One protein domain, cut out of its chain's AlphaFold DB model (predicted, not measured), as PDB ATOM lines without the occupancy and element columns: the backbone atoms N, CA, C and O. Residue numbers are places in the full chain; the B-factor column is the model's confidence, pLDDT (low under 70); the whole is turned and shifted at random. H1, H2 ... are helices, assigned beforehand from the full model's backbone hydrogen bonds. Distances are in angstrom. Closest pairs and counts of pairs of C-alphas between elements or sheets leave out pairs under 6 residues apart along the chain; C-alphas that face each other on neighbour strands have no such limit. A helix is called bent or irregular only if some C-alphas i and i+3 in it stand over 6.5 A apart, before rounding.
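This is residues 111 to 213 of the 214 residues of an uncharacterized protein of Janthinobacterium sp. (strain Marseille) (UniProt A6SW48). One long, nearly straight helix, H3, runs past one side of a body made mostly of winding loops, and its last part, residues 200 to 211, sticks out well beyond that body. Two very short helices, H1 and H2, belong to the loop body, with H1 on the side away from H3, and the long unnamed stretch from residue 125 to 177 winds through the body and leads out to the beginning of H3. The printed part has 103 residues, with three named helices in the order H1, H2, H3 and no named strand; the class is all helix, although the helices hold 43 of the 103 residues, under half. The whole is only just loose, close to compact, with a radius of gyration of the C-alphas of 15.7 A, and it is elongated, spanning 54 by 32 by 23 A.

The printed part begins with H1, residues 111 to 115. A tight link of 5 residues joins it to H2, residues 121 to 124, yet H1 and H2 are apart. A long link of 53 residues then joins H2 to H3, residues 178 to 211, and these two are apart as well. H1 and H3 are also apart; no helix touches another. In H1 every O i to N i+4 pair is within hydrogen-bond range, in H3 29 of 30 are, and H2, too short for such a pair, has its one O i to N i+3 pair within range.

H1 runs from His 111, whose C-alpha is at (171.985, 210.105, 203.176), to Asp 115. H2 runs from Lys 121, with its C-alpha at (175.975, 224.483, 196.876), to Ser 124. Residues 125 to 177 hold no named element, and their C-alphas lie 0 to 24 A from the mean of all C-alphas. H3 is 50.0 A from first to last C-alpha, from Pro 178 at (192.741, 201.674, 189.695) to Asn 211 at (152.903, 223.219, 168.424), and it is not bent.

The C-alphas of Asn 176 and His 213, the two farthest apart, are 54.5 A apart. Residues 175 to 180, of which 178 to 180 belong to H3, stand free, and so do residues 200 to 213, of which 200 to 211 belong to H3. Without these stretches the body has 83 residues, spans 34 by 30 by 22 A and has a radius of gyration of 12.7 A. The printed part has no cut. Its mean pLDDT is 74.9, but the model's confidence is low, under 70, in residues 173 to 213; H3 has a mean of 49, whereas H1 has 97 and H2 has 87.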
ATOM      1  N   HIS A 111     171.696 209.981 201.744       97.00
ATOM      2  CA  HIS A 111     171.985 210.105 203.176       97.00
ATOM      3  C   HIS A 111     171.936 211.548 203.679       97.00
ATOM      4  O   HIS A 111     171.293 211.830 204.686       97.00
ATOM      5  N   CYS A 112     172.549 212.494 202.956       96.88
ATOM      6  CA  CYS A 112     172.458 213.905 203.336       96.88
ATOM      7  C   CYS A 112     171.013 214.409 203.306       96.88
ATOM      8  O   CYS A 112     170.675 215.255 204.124       96.88
ATOM      9  N   LEU A 113     170.185 213.947 202.361       97.00
ATOM     10  CA  LEU A 113     168.776 214.334 202.296       97.00
ATOM     11  C   LEU A 113     167.939 213.704 203.414       97.00
ATOM     12  O   LEU A 113     166.996 214.354 203.863       97.00
ATOM     13  N   ALA A 114     168.273 212.481 203.836       97.06
ATOM     14  CA  ALA A 114     167.639 211.801 204.963       97.06
ATOM     15  C   ALA A 114     167.938 212.515 206.291       97.06
ATOM     16  O   ALA A 114     167.028 212.706 207.091       97.06
ATOM     17  N   ASP A 115     169.184 212.962 206.487       95.88
ATOM     18  CA  ASP A 115     169.598 213.741 207.660       95.88
ATOM     19  C   ASP A 115     169.051 215.181 207.613       95.88
ATOM     20  O   ASP A 115     168.278 215.615 208.466       95.88
ATOM     21  N   LYS A 116     169.409 215.939 206.568       95.00
ATOM     22  CA  LYS A 116     169.021 217.346 206.407       95.00
ATOM     23  C   LYS A 116     168.556 217.625 204.972       95.00
ATOM     24  O   LYS A 116     169.400 217.796 204.081       95.00
ATOM     25  N   PRO A 117     167.236 217.773 204.728       94.81
ATOM     26  CA  PRO A 117     166.647 217.818 203.388       94.81
ATOM     27  C   PRO A 117     166.830 219.182 202.700       94.81
ATOM     28  O   PRO A 117     165.868 219.901 202.423       94.81
ATOM     29  N   TYR A 118     168.079 219.538 202.402       95.12
ATOM     30  CA  TYR A 118     168.465 220.712 201.624       95.12
ATOM     31  C   TYR A 118     169.581 220.381 200.628       95.12
ATOM     32  O   TYR A 118     170.408 219.496 200.853       95.12
ATOM     33  N   LEU A 119     169.616 221.094 199.501       93.38
ATOM     34  CA  LEU A 119     170.586 220.851 198.431       93.38
ATOM     35  C   LEU A 119     171.844 221.671 198.676       93.38
ATOM     36  O   LEU A 119     171.761 222.896 198.801       93.38
ATOM     37  N   ARG A 120     173.000 221.009 198.693       90.94
ATOM     38  CA  ARG A 120     174.289 221.673 198.906       90.94
ATOM     39  C   ARG A 120     174.718 222.486 197.689       90.94
ATOM     40  O   ARG A 120     174.485 222.074 196.553       90.94
ATOM     41  N   LYS A 121     175.395 223.615 197.919       85.50
ATOM     42  CA  LYS A 121     175.975 224.483 196.876       85.50
ATOM     43  C   LYS A 121     176.859 223.681 195.918       85.50
ATOM     44  O   LYS A 121     176.631 223.697 194.709       85.50
ATOM     45  N   ILE A 122     177.784 222.893 196.463       85.81
ATOM     46  CA  ILE A 122     178.770 222.116 195.698       85.81
ATOM     47  C   ILE A 122     178.153 221.082 194.743       85.81
ATOM     48  O   ILE A 122     178.727 220.798 193.698       85.81
ATOM     49  N   TRP A 123     176.958 220.556 195.035       90.50
ATOM     50  CA  TRP A 123     176.298 219.556 194.183       90.50
ATOM     51  C   TRP A 123     175.757 220.144 192.876       90.50
ATOM     52  O   TRP A 123     175.394 219.407 191.954       90.50
ATOM     53  N   SER A 124     175.717 221.475 192.775       86.69
ATOM     54  CA  SER A 124     175.452 222.164 191.518       86.69
ATOM     55  C   SER A 124     176.603 222.072 190.520       86.69
ATOM     56  O   SER A 124     176.385 222.364 189.348       86.69
ATOM     57  N   LEU A 125     177.801 221.660 190.939       83.00
ATOM     58  CA  LEU A 125     178.967 221.544 190.072       83.00
ATOM     59  C   LEU A 125     178.983 220.183 189.369       83.00
ATOM     60  O   LEU A 125     178.789 219.142 189.994       83.00
ATOM     61  N   LYS A 126     179.254 220.187 188.063       84.94
ATOM     62  CA  LYS A 126     179.390 218.987 187.223       84.94
ATOM     63  C   LYS A 126     180.574 218.111 187.624       84.94
ATOM     64  O   LYS A 126     180.519 216.917 187.387       84.94
ATOM     65  N   LEU A 127     181.608 218.710 188.215       82.75
ATOM     66  CA  LEU A 127     182.827 218.025 188.656       82.75
ATOM     67  C   LEU A 127     182.640 217.251 189.967       82.75
ATOM     68  O   LEU A 127     183.474 216.426 190.317       82.75
ATOM     69  N   ILE A 128     181.561 217.527 190.702       85.75
ATOM     70  CA  ILE A 128     181.255 216.860 191.965       85.75
ATOM     71  C   ILE A 128     180.188 215.808 191.678       85.75
ATOM     72  O   ILE A 128     179.004 216.138 191.595       85.75
ATOM     73  N   ASP A 129     180.612 214.558 191.489       89.19
ATOM     74  CA  ASP A 129     179.728 213.393 191.319       89.19
ATOM     75  C   ASP A 129     179.709 212.476 192.558       89.19
ATOM     76  O   ASP A 129     178.890 211.568 192.622       89.19
ATOM     77  N   ILE A 130     180.553 212.738 193.564       89.31
ATOM     78  CA  ILE A 130     180.626 211.988 194.828       89.31
ATOM     79  C   ILE A 130     180.273 212.929 195.984       89.31
ATOM     80  O   ILE A 130     180.693 214.088 196.019       89.31
ATOM     81  N   CYS A 131     179.500 212.442 196.951       91.12
ATOM     82  CA  CYS A 131     179.235 213.169 198.183       91.12
ATOM     83  C   CYS A 131     180.507 213.230 199.048       91.12
ATOM     84  O   CYS A 131     180.987 212.178 199.463       91.12
ATOM     85  N   PRO A 132     181.026 214.416 199.417       86.31
ATOM     86  CA  PRO A 132     182.239 214.496 200.237       86.31
ATOM     87  C   PRO A 132     182.034 214.011 201.680       86.31
ATOM     88  O   PRO A 132     182.999 213.653 202.344       86.31
ATOM     89  N   VAL A 133     180.786 213.986 202.160       90.44
ATOM     90  CA  VAL A 133     180.442 213.540 203.519       90.44
ATOM     91  C   VAL A 133     180.294 212.021 203.566       90.44
ATOM     92  O   VAL A 133     180.943 211.359 204.366       90.44
ATOM     93  N   HIS A 134     179.461 211.465 202.683       92.12
ATOM     94  CA  HIS A 134     179.078 210.050 202.727       92.12
ATOM     95  C   HIS A 134     179.844 209.164 201.741       92.12
ATOM     96  O   HIS A 134     179.664 207.956 201.766       92.12
ATOM     97  N   ARG A 135     180.676 209.738 200.860       90.19
ATOM     98  CA  ARG A 135     181.496 209.018 199.864       90.19
ATOM     99  C   ARG A 135     180.709 208.095 198.920       90.19
ATOM    100  O   ARG A 135     181.275 207.180 198.335       90.19
ATOM    101  N   CYS A 136     179.418 208.361 198.748       90.06
ATOM    102  CA  CYS A 136     178.564 207.706 197.764       90.06
ATOM    103  C   CYS A 136     178.397 208.582 196.519       90.06
ATOM    104  O   CYS A 136     178.554 209.809 196.579       90.06
ATOM    105  N   ASP A 137     177.994 207.969 195.416       92.19
ATOM    106  CA  ASP A 137     177.633 208.681 194.202       92.19
ATOM    107  C   ASP A 137     176.421 209.588 194.426       92.19
ATOM    108  O   ASP A 137     175.471 209.276 195.154       92.19
ATOM    109  N   LEU A 138     176.471 210.765 193.807       94.12
ATOM    110  CA  LEU A 138     175.361 211.698 193.809       94.12
ATOM    111  C   LEU A 138     174.323 211.266 192.775       94.12
ATOM    112  O   LEU A 138     174.594 211.155 191.580       94.12
ATOM    113  N   VAL A 139     173.085 211.127 193.235       94.44
ATOM    114  CA  VAL A 139     171.928 210.841 192.394       94.44
ATOM    115  C   VAL A 139     171.666 212.041 191.487       94.44
ATOM    116  O   VAL A 139     171.451 213.165 191.950       94.44
ATOM    117  N   ARG A 140     171.688 211.795 190.177       92.75
ATOM    118  CA  ARG A 140     171.408 212.783 189.117       92.75
ATOM    119  C   ARG A 140     170.183 212.433 188.287       92.75
ATOM    120  O   ARG A 140     169.592 213.319 187.672       92.75
ATOM    121  N   VAL A 141     169.802 211.162 188.294       91.69
ATOM    122  CA  VAL A 141     168.595 210.639 187.668       91.69
ATOM    123  C   VAL A 141     167.799 209.898 188.716       91.69
ATOM    124  O   VAL A 141     168.350 209.160 189.526       91.69
ATOM    125  N   CYS A 142     166.497 210.150 188.737       93.44
ATOM    126  CA  CYS A 142     165.613 209.471 189.666       93.44
ATOM    127  C   CYS A 142     165.495 207.991 189.276       93.44
ATOM    128  O   CYS A 142     165.147 207.719 188.126       93.44
ATOM    129  N   PRO A 143     165.702 207.043 190.203       91.31
ATOM    130  CA  PRO A 143     165.602 205.619 189.887       91.31
ATOM    131  C   PRO A 143     164.169 205.195 189.533       91.31
ATOM    132  O   PRO A 143     163.984 204.283 188.737       91.31
ATOM    133  N   GLN A 144     163.148 205.885 190.061       94.75
ATOM    134  CA  GLN A 144     161.748 205.541 189.801       94.75
ATOM    135  C   GLN A 144     161.283 205.968 188.404       94.75
ATOM    136  O   GLN A 144     160.666 205.187 187.691       94.75
ATOM    137  N   CYS A 145     161.518 207.227 188.018       93.69
ATOM    138  CA  CYS A 145     161.013 207.744 186.742       93.69
ATOM    139  C   CYS A 145     162.069 207.776 185.635       93.69
ATOM    140  O   CYS A 145     161.725 208.041 184.487       93.69
ATOM    141  N   GLN A 146     163.340 207.531 185.968       92.12
ATOM    142  CA  GLN A 146     164.481 207.557 185.048       92.12
ATOM    143  C   GLN A 146     164.686 208.911 184.349       92.12
ATOM    144  O   GLN A 146     165.344 209.005 183.312       92.12
ATOM    145  N   TRP A 147     164.148 209.989 184.929       88.50
ATOM    146  CA  TRP A 147     164.377 211.344 184.441       88.50
ATOM    147  C   TRP A 147     165.500 212.054 185.209       88.50
ATOM    148  O   TRP A 147     165.634 211.855 186.424       88.50
ATOM    149  N   PRO A 148     166.254 212.939 184.521       91.19
ATOM    150  CA  PRO A 148     167.009 214.025 185.132       91.19
ATOM    151  C   PRO A 148     166.364 214.594 186.394       91.19
ATOM    152  O   PRO A 148     165.196 214.998 186.376       91.19
ATOM    153  N   LEU A 149     167.133 214.727 187.474       91.25
ATOM    154  CA  LEU A 149     166.720 215.603 188.560       91.25
ATOM    155  C   LEU A 149     166.710 217.034 188.045       91.25
ATOM    156  O   LEU A 149     167.739 217.572 187.642       91.25
ATOM    157  N   THR A 150     165.541 217.665 188.102       88.19
ATOM    158  CA  THR A 150     165.392 219.060 187.695       88.19
ATOM    159  C   THR A 150     165.105 219.968 188.881       88.19
ATOM    160  O   THR A 150     164.814 219.515 189.991       88.19
ATOM    161  N   TRP A 151     165.150 221.280 188.668       85.38
ATOM    162  CA  TRP A 151     164.627 222.235 189.646       85.38
ATOM    163  C   TRP A 151     163.091 222.254 189.742       85.38
ATOM    164  O   TRP A 151     162.542 222.843 190.671       85.38
ATOM    165  N   HIS A 152     162.386 221.588 188.819       81.81
ATOM    166  CA  HIS A 152     160.927 221.469 188.812       81.81
ATOM    167  C   HIS A 152     160.467 220.348 189.749       81.81
ATOM    168  O   HIS A 152     159.829 219.387 189.327       81.81
ATOM    169  N   ARG A 153     160.812 220.466 191.029       87.75
ATOM    170  CA  ARG A 153     160.409 219.534 192.083       87.75
ATOM    171  C   ARG A 153     159.776 220.270 193.255       87.75
ATOM    172  O   ARG A 153     159.975 221.472 193.408       87.75
ATOM    173  N   ARG A 154     158.993 219.548 194.059       89.31
ATOM    174  CA  ARG A 154     158.225 220.122 195.174       89.31
ATOM    175  C   ARG A 154     159.122 220.581 196.323       89.31
ATOM    176  O   ARG A 154     158.891 221.633 196.906       89.31
ATOM    177  N   CYS A 155     160.153 219.804 196.635       93.31
ATOM    178  CA  CYS A 155     161.120 220.096 197.687       93.31
ATOM    179  C   CYS A 155     162.476 219.440 197.351       93.31
ATOM    180  O   CYS A 155     162.554 218.676 196.384       93.31
ATOM    181  N   PRO A 156     163.551 219.709 198.115       94.81
ATOM    182  CA  PRO A 156     164.879 219.141 197.863       94.81
ATOM    183  C   PRO A 156     164.912 217.618 197.717       94.81
ATOM    184  O   PRO A 156     165.561 217.105 196.801       94.81
ATOM    185  N   LYS A 157     164.193 216.913 198.598       95.94
ATOM    186  CA  LYS A 157     164.222 215.454 198.690       95.94
ATOM    187  C   LYS A 157     163.234 214.738 197.779       95.94
ATOM    188  O   LYS A 157     163.239 213.524 197.745       95.94
ATOM    189  N   THR A 158     162.397 215.447 197.033       95.25
ATOM    190  CA  THR A 158     161.368 214.809 196.204       95.25
ATOM    191  C   THR A 158     161.682 215.016 194.730       95.25
ATOM    192  O   THR A 158     162.055 216.112 194.322       95.25
ATOM    193  N   CYS A 159     161.547 213.977 193.910       94.31
ATOM    194  CA  CYS A 159     161.614 214.102 192.457       94.31
ATOM    195  C   CYS A 159     160.348 214.786 191.906       94.31
ATOM    196  O   CYS A 159     159.313 214.840 192.564       94.31
ATOM    197  N   SER A 160     160.382 215.267 190.663       91.06
ATOM    198  CA  SER A 160     159.186 215.756 189.963       91.06
ATOM    199  C   SER A 160     158.084 214.695 189.830       91.06
ATOM    200  O   SER A 160     156.915 215.061 189.749       91.06
ATOM    201  N   CYS A 161     158.434 213.402 189.835       92.69
ATOM    202  CA  CYS A 161     157.471 212.294 189.834       92.69
ATOM    203  C   CYS A 161     156.889 211.962 191.219       92.69
ATOM    204  O   CYS A 161     156.017 211.107 191.305       92.69
ATOM    205  N   GLY A 162     157.370 212.597 192.294       93.69
ATOM    206  CA  GLY A 162     156.939 212.314 193.666       93.69
ATOM    207  C   GLY A 162     157.830 211.347 194.450       93.69
ATOM    208  O   GLY A 162     157.662 211.256 195.661       93.69
ATOM    209  N   PHE A 163     158.806 210.688 193.813       96.38
ATOM    210  CA  PHE A 163     159.748 209.797 194.505       96.38
ATOM    211  C   PHE A 163     160.532 210.514 195.613       96.38
ATOM    212  O   PHE A 163     161.009 211.631 195.381       96.38
ATOM    213  N   ASP A 164     160.732 209.871 196.766       97.06
ATOM    214  CA  ASP A 164     161.619 210.380 197.817       97.06
ATOM    215  C   ASP A 164     163.077 209.981 197.525       97.06
ATOM    216  O   ASP A 164     163.489 208.836 197.645       97.06
ATOM    217  N   LEU A 165     163.887 210.956 197.129       96.81
ATOM    218  CA  LEU A 165     165.305 210.798 196.809       96.81
ATOM    219  C   LEU A 165     166.159 210.461 198.039       96.81
ATOM    220  O   LEU A 165     167.300 210.034 197.872       96.81
ATOM    221  N   SER A 166     165.647 210.667 199.258       96.75
ATOM    222  CA  SER A 166     166.341 210.248 200.483       96.75
ATOM    223  C   SER A 166     166.297 208.736 200.705       96.75
ATOM    224  O   SER A 166     167.120 208.218 201.453       96.75
ATOM    225  N   THR A 167     165.398 208.023 200.017       96.75
ATOM    226  CA  THR A 167     165.274 206.561 200.092       96.75
ATOM    227  C   THR A 167     165.986 205.846 198.945       96.75
ATOM    228  O   THR A 167     165.833 204.638 198.797       96.75
ATOM    229  N   CYS A 168     166.722 206.567 198.091       94.19
ATOM    230  CA  CYS A 168     167.577 205.932 197.091       94.19
ATOM    231  C   CYS A 168     168.643 205.076 197.782       94.19
ATOM    232  O   CYS A 168     169.297 205.543 198.718       94.19
ATOM    233  N   GLU A 169     168.887 203.882 197.251       90.38
ATOM    234  CA  GLU A 169     170.047 203.094 197.653       90.38
ATOM    235  C   GLU A 169     171.340 203.795 197.192       90.38
ATOM    236  O   GLU A 169     171.457 204.179 196.023       90.38
ATOM    237  N   PRO A 170     172.299 204.035 198.102       88.56
ATOM    238  CA  PRO A 170     173.567 204.669 197.773       88.56
ATOM    239  C   PRO A 170     174.477 203.697 197.015       88.56
ATOM    240  O   PRO A 170     174.738 202.583 197.463       88.56
ATOM    241  N   THR A 171     175.041 204.149 195.898       87.38
ATOM    242  CA  THR A 171     176.139 203.443 195.229       87.38
ATOM    243  C   THR A 171     177.465 203.980 195.758       87.38
ATOM    244  O   THR A 171     177.695 205.190 195.742       87.38
ATOM    245  N   PHE A 172     178.340 203.100 196.237       83.81
ATOM    246  CA  PHE A 172     179.697 203.450 196.655       83.81
ATOM    247  C   PHE A 172     180.681 202.992 195.583       83.81
ATOM    248  O   PHE A 172     180.504 201.923 195.005       83.81
ATOM    249  N   LEU A 173     181.718 203.786 195.324       66.06
ATOM    250  CA  LEU A 173     182.799 203.339 194.450       66.06
ATOM    251  C   LEU A 173     183.602 202.246 195.164       66.06
ATOM    252  O   LEU A 173     184.082 202.463 196.279       66.06
ATOM    253  N   SER A 174     183.778 201.095 194.514       58.09
ATOM    254  CA  SER A 174     184.790 200.112 194.900       58.09
ATOM    255  C   SER A 174     186.165 200.733 194.658       58.09
ATOM    256  O   SER A 174     186.662 200.795 193.542       58.09
ATOM    257  N   MET A 175     186.816 201.231 195.708       50.72
ATOM    258  CA  MET A 175     188.165 201.807 195.598       50.72
ATOM    259  C   MET A 175     189.271 200.737 195.496       50.72
ATOM    260  O   MET A 175     190.419 201.010 195.836       50.72
ATOM    261  N   ASN A 176     188.951 199.518 195.051       53.81
ATOM    262  CA  ASN A 176     189.869 198.379 195.127       53.81
ATOM    263  C   ASN A 176     190.659 198.125 193.833       53.81
ATOM    264  O   ASN A 176     191.589 197.324 193.862       53.81
ATOM    265  N   ASN A 177     190.341 198.804 192.724       51.22
ATOM    266  CA  ASN A 177     191.061 198.639 191.463       51.22
ATOM    267  C   ASN A 177     191.240 199.989 190.725       51.22
ATOM    268  O   ASN A 177     190.242 200.636 190.405       51.22
ATOM    269  N   PRO A 178     192.479 200.443 190.448       53.81
ATOM    270  CA  PRO A 178     192.741 201.674 189.695       53.81
ATOM    271  C   PRO A 178     192.063 201.722 188.319       53.81
ATOM    272  O   PRO A 178     191.620 202.795 187.909       53.81
ATOM    273  N   ASP A 179     191.922 200.574 187.651       56.25
ATOM    274  CA  ASP A 179     191.312 200.489 186.320       56.25
ATOM    275  C   ASP A 179     189.794 200.760 186.366       56.25
ATOM    276  O   ASP A 179     189.269 201.490 185.518       56.25
ATOM    277  N   GLU A 180     189.106 200.306 187.427       51.16
ATOM    278  CA  GLU A 180     187.682 200.596 187.683       51.16
ATOM    279  C   GLU A 180     187.437 202.091 187.922       51.16
ATOM    280  O   GLU A 180     186.393 202.624 187.548       51.16
ATOM    281  N   VAL A 181     188.401 202.803 188.517       50.50
ATOM    282  CA  VAL A 181     188.290 204.251 188.751       50.50
ATOM    283  C   VAL A 181     188.343 205.008 187.427       50.50
ATOM    284  O   VAL A 181     187.526 205.903 187.195       50.50
ATOM    285  N   THR A 182     189.268 204.651 186.536       52.88
ATOM    286  CA  THR A 182     189.346 205.241 185.192       52.88
ATOM    287  C   THR A 182     188.111 204.938 184.352       52.88
ATOM    288  O   THR A 182     187.611 205.839 183.676       52.88
ATOM    289  N   GLU A 183     187.577 203.721 184.441       53.09
ATOM    290  CA  GLU A 183     186.381 203.308 183.710       53.09
ATOM    291  C   GLU A 183     185.118 203.988 184.262       53.09
ATOM    292  O   GLU A 183     184.351 204.564 183.496       53.09
ATOM    293  N   ALA A 184     184.962 204.091 185.587       50.12
ATOM    294  CA  ALA A 184     183.868 204.832 186.219       50.12
ATOM    295  C   ALA A 184     183.920 206.343 185.920       50.12
ATOM    296  O   ALA A 184     182.878 206.983 185.756       50.12
ATOM    297  N   ILE A 185     185.113 206.945 185.831       50.41
ATOM    298  CA  ILE A 185     185.281 208.351 185.420       50.41
ATOM    299  C   ILE A 185     184.935 208.528 183.931       50.41
ATOM    300  O   ILE A 185     184.290 209.521 183.567       50.41
ATOM    301  N   ALA A 186     185.341 207.589 183.071       52.22
ATOM    302  CA  ALA A 186     185.020 207.597 181.646       52.22
ATOM    303  C   ALA A 186     183.512 207.413 181.403       52.22
ATOM    304  O   ALA A 186     182.914 208.183 180.648       52.22
ATOM    305  N   ASP A 187     182.876 206.490 182.121       52.94
ATOM    306  CA  ASP A 187     181.449 206.198 182.016       52.94
ATOM    307  C   ASP A 187     180.594 207.356 182.561       52.94
ATOM    308  O   ASP A 187     179.635 207.794 181.926       52.94
ATOM    309  N   LYS A 188     181.013 208.008 183.658       53.47
ATOM    310  CA  LYS A 188     180.360 209.234 184.170       53.47
ATOM    311  C   LYS A 188     180.473 210.426 183.210       53.47
ATOM    312  O   LYS A 188     179.543 211.249 183.129       53.47
ATOM    313  N   ARG A 189     181.574 210.530 182.452       50.59
ATOM    314  CA  ARG A 189     181.725 211.505 181.355       50.59
ATOM    315  C   ARG A 189     180.796 211.174 180.190       50.59
ATOM    316  O   ARG A 189     180.068 212.067 179.752       50.59
ATOM    317  N   GLN A 190     180.766 209.919 179.747       50.09
ATOM    318  CA  GLN A 190     179.914 209.457 178.651       50.09
ATOM    319  C   GLN A 190     178.426 209.621 178.991       50.09
ATOM    320  O   GLN A 190     177.666 210.182 178.206       50.09
ATOM    321  N   TYR A 191     178.019 209.257 180.208       47.44
ATOM    322  CA  TYR A 191     176.672 209.464 180.730       47.44
ATOM    323  C   TYR A 191     176.271 210.938 180.723       47.44
ATOM    324  O   TYR A 191     175.178 211.290 180.290       47.44
ATOM    325  N   SER A 192     177.163 211.831 181.167       44.47
ATOM    326  CA  SER A 192     176.893 213.273 181.167       44.47
ATOM    327  C   SER A 192     176.713 213.844 179.756       44.47
ATOM    328  O   SER A 192     175.950 214.795 179.596       44.47
ATOM    329  N   LEU A 193     177.377 213.269 178.750       47.16
ATOM    330  CA  LEU A 193     177.225 213.637 177.339       47.16
ATOM    331  C   LEU A 193     175.934 213.059 176.736       47.16
ATOM    332  O   LEU A 193     175.145 213.813 176.168       47.16
ATOM    333  N   ASN A 194     175.668 211.768 176.950       48.00
ATOM    334  CA  ASN A 194     174.470 211.071 176.465       48.00
ATOM    335  C   ASN A 194     173.180 211.651 177.062       48.00
ATOM    336  O   ASN A 194     172.153 211.779 176.399       48.00
ATOM    337  N   PHE A 195     173.233 212.051 178.327       43.56
ATOM    338  CA  PHE A 195     172.127 212.696 179.017       43.56
ATOM    339  C   PHE A 195     171.767 214.058 178.406       43.56
ATOM    340  O   PHE A 195     170.586 214.368 178.258       43.56
ATOM    341  N   LEU A 196     172.768 214.857 178.013       40.34
ATOM    342  CA  LEU A 196     172.535 216.145 177.353       40.34
ATOM    343  C   LEU A 196     171.890 215.954 175.975       40.34
ATOM    344  O   LEU A 196     170.960 216.694 175.653       40.34
ATOM    345  N   SER A 197     172.320 214.947 175.203       46.16
ATOM    346  CA  SER A 197     171.716 214.622 173.903       46.16
ATOM    347  C   SER A 197     170.279 214.099 174.030       46.16
ATOM    348  O   SER A 197     169.384 214.538 173.300       46.16
ATOM    349  N   ASP A 198     170.012 213.229 175.004       46.50
ATOM    350  CA  ASP A 198     168.668 212.694 175.253       46.50
ATOM    351  C   ASP A 198     167.703 213.770 175.759       46.50
ATOM    352  O   ASP A 198     166.533 213.817 175.358       46.50
ATOM    353  N   TRP A 199     168.181 214.670 176.619       38.91
ATOM    354  CA  TRP A 199     167.393 215.798 177.101       38.91
ATOM    355  C   TRP A 199     167.024 216.761 175.969       38.91
ATOM    356  O   TRP A 199     165.865 217.180 175.885       38.91
ATOM    357  N   THR A 200     167.960 217.074 175.059       42.50
ATOM    358  CA  THR A 200     167.671 217.913 173.884       42.50
ATOM    359  C   THR A 200     166.584 217.303 173.001       42.50
ATOM    360  O   THR A 200     165.588 217.971 172.719       42.50
ATOM    361  N   LEU A 201     166.680 216.006 172.697       46.88
ATOM    362  CA  LEU A 201     165.689 215.286 171.892       46.88
ATOM    363  C   LEU A 201     164.307 215.248 172.563       46.88
ATOM    364  O   LEU A 201     163.268 215.400 171.916       46.88
ATOM    365  N   ARG A 202     164.258 215.062 173.886       48.72
ATOM    366  CA  ARG A 202     162.996 215.024 174.646       48.72
ATOM    367  C   ARG A 202     162.345 216.404 174.753       48.72
ATOM    368  O   ARG A 202     161.117 216.504 174.685       48.72
ATOM    369  N   LYS A 203     163.140 217.472 174.870       42.59
ATOM    370  CA  LYS A 203     162.656 218.860 174.850       42.59
ATOM    371  C   LYS A 203     162.067 219.229 173.486       42.59
ATOM    372  O   LYS A 203     160.984 219.808 173.442       42.59
ATOM    373  N   GLU A 204     162.716 218.832 172.395       46.78
ATOM    374  CA  GLU A 204     162.215 219.024 171.027       46.78
ATOM    375  C   GLU A 204     160.882 218.305 170.796       46.78
ATOM    376  O   GLU A 204     159.930 218.906 170.297       46.78
ATOM    377  N   ARG A 205     160.753 217.054 171.255       55.31
ATOM    378  CA  ARG A 205     159.489 216.300 171.178       55.31
ATOM    379  C   ARG A 205     158.357 216.961 171.964       55.31
ATOM    380  O   ARG A 205     157.208 216.930 171.526       55.31
ATOM    381  N   LYS A 206     158.660 217.564 173.117       47.31
ATOM    382  CA  LYS A 206     157.668 218.308 173.908       47.31
ATOM    383  C   LYS A 206     157.226 219.588 173.190       47.31
ATOM    384  O   LYS A 206     156.028 219.828 173.082       47.31
ATOM    385  N   GLN A 207     158.171 220.334 172.615       47.19
ATOM    386  CA  GLN A 207     157.900 221.538 171.821       47.19
ATOM    387  C   GLN A 207     157.051 221.228 170.571       47.19
ATOM    388  O   GLN A 207     156.116 221.957 170.251       47.19
ATOM    389  N   GLN A 208     157.331 220.115 169.887       54.28
ATOM    390  CA  GLN A 208     156.560 219.662 168.724       54.28
ATOM    391  C   GLN A 208     155.126 219.249 169.081       54.28
ATOM    392  O   GLN A 208     154.212 219.477 168.291       54.28
ATOM    393  N   ARG A 209     154.906 218.660 170.263       52.66
ATOM    394  CA  ARG A 209     153.559 218.325 170.758       52.66
ATOM    395  C   ARG A 209     152.750 219.574 171.105       52.66
ATOM    396  O   ARG A 209     151.576 219.636 170.766       52.66
ATOM    397  N   GLU A 210     153.380 220.576 171.713       50.47
ATOM    398  CA  GLU A 210     152.735 221.856 172.043       50.47
ATOM    399  C   GLU A 210     152.384 222.675 170.784       50.47
ATOM    400  O   GLU A 210     151.341 223.321 170.747       50.47
ATOM    401  N   ASN A 211     153.186 222.578 169.715       51.09
ATOM    402  CA  ASN A 211     152.903 223.219 168.424       51.09
ATOM    403  C   ASN A 211     151.821 222.506 167.587       51.09
ATOM    404  O   ASN A 211     151.268 223.128 166.692       51.09
ATOM    405  N   ARG A 212     151.514 221.225 167.851       53.62
ATOM    406  CA  ARG A 212     150.420 220.482 167.183       53.62
ATOM    407  C   ARG A 212     149.043 220.696 167.829       53.62
ATOM    408  O   ARG A 212     148.055 220.154 167.343       53.62
ATOM    409  N   HIS A 213     148.982 221.400 168.957       49.94
ATOM    410  CA  HIS A 213     147.743 221.721 169.679       49.94
ATOM    411  C   HIS A 213     147.438 223.232 169.683       49.94
ATOM    412  O   HIS A 213     146.583 223.684 170.441       49.94
TER     413      HIS A 213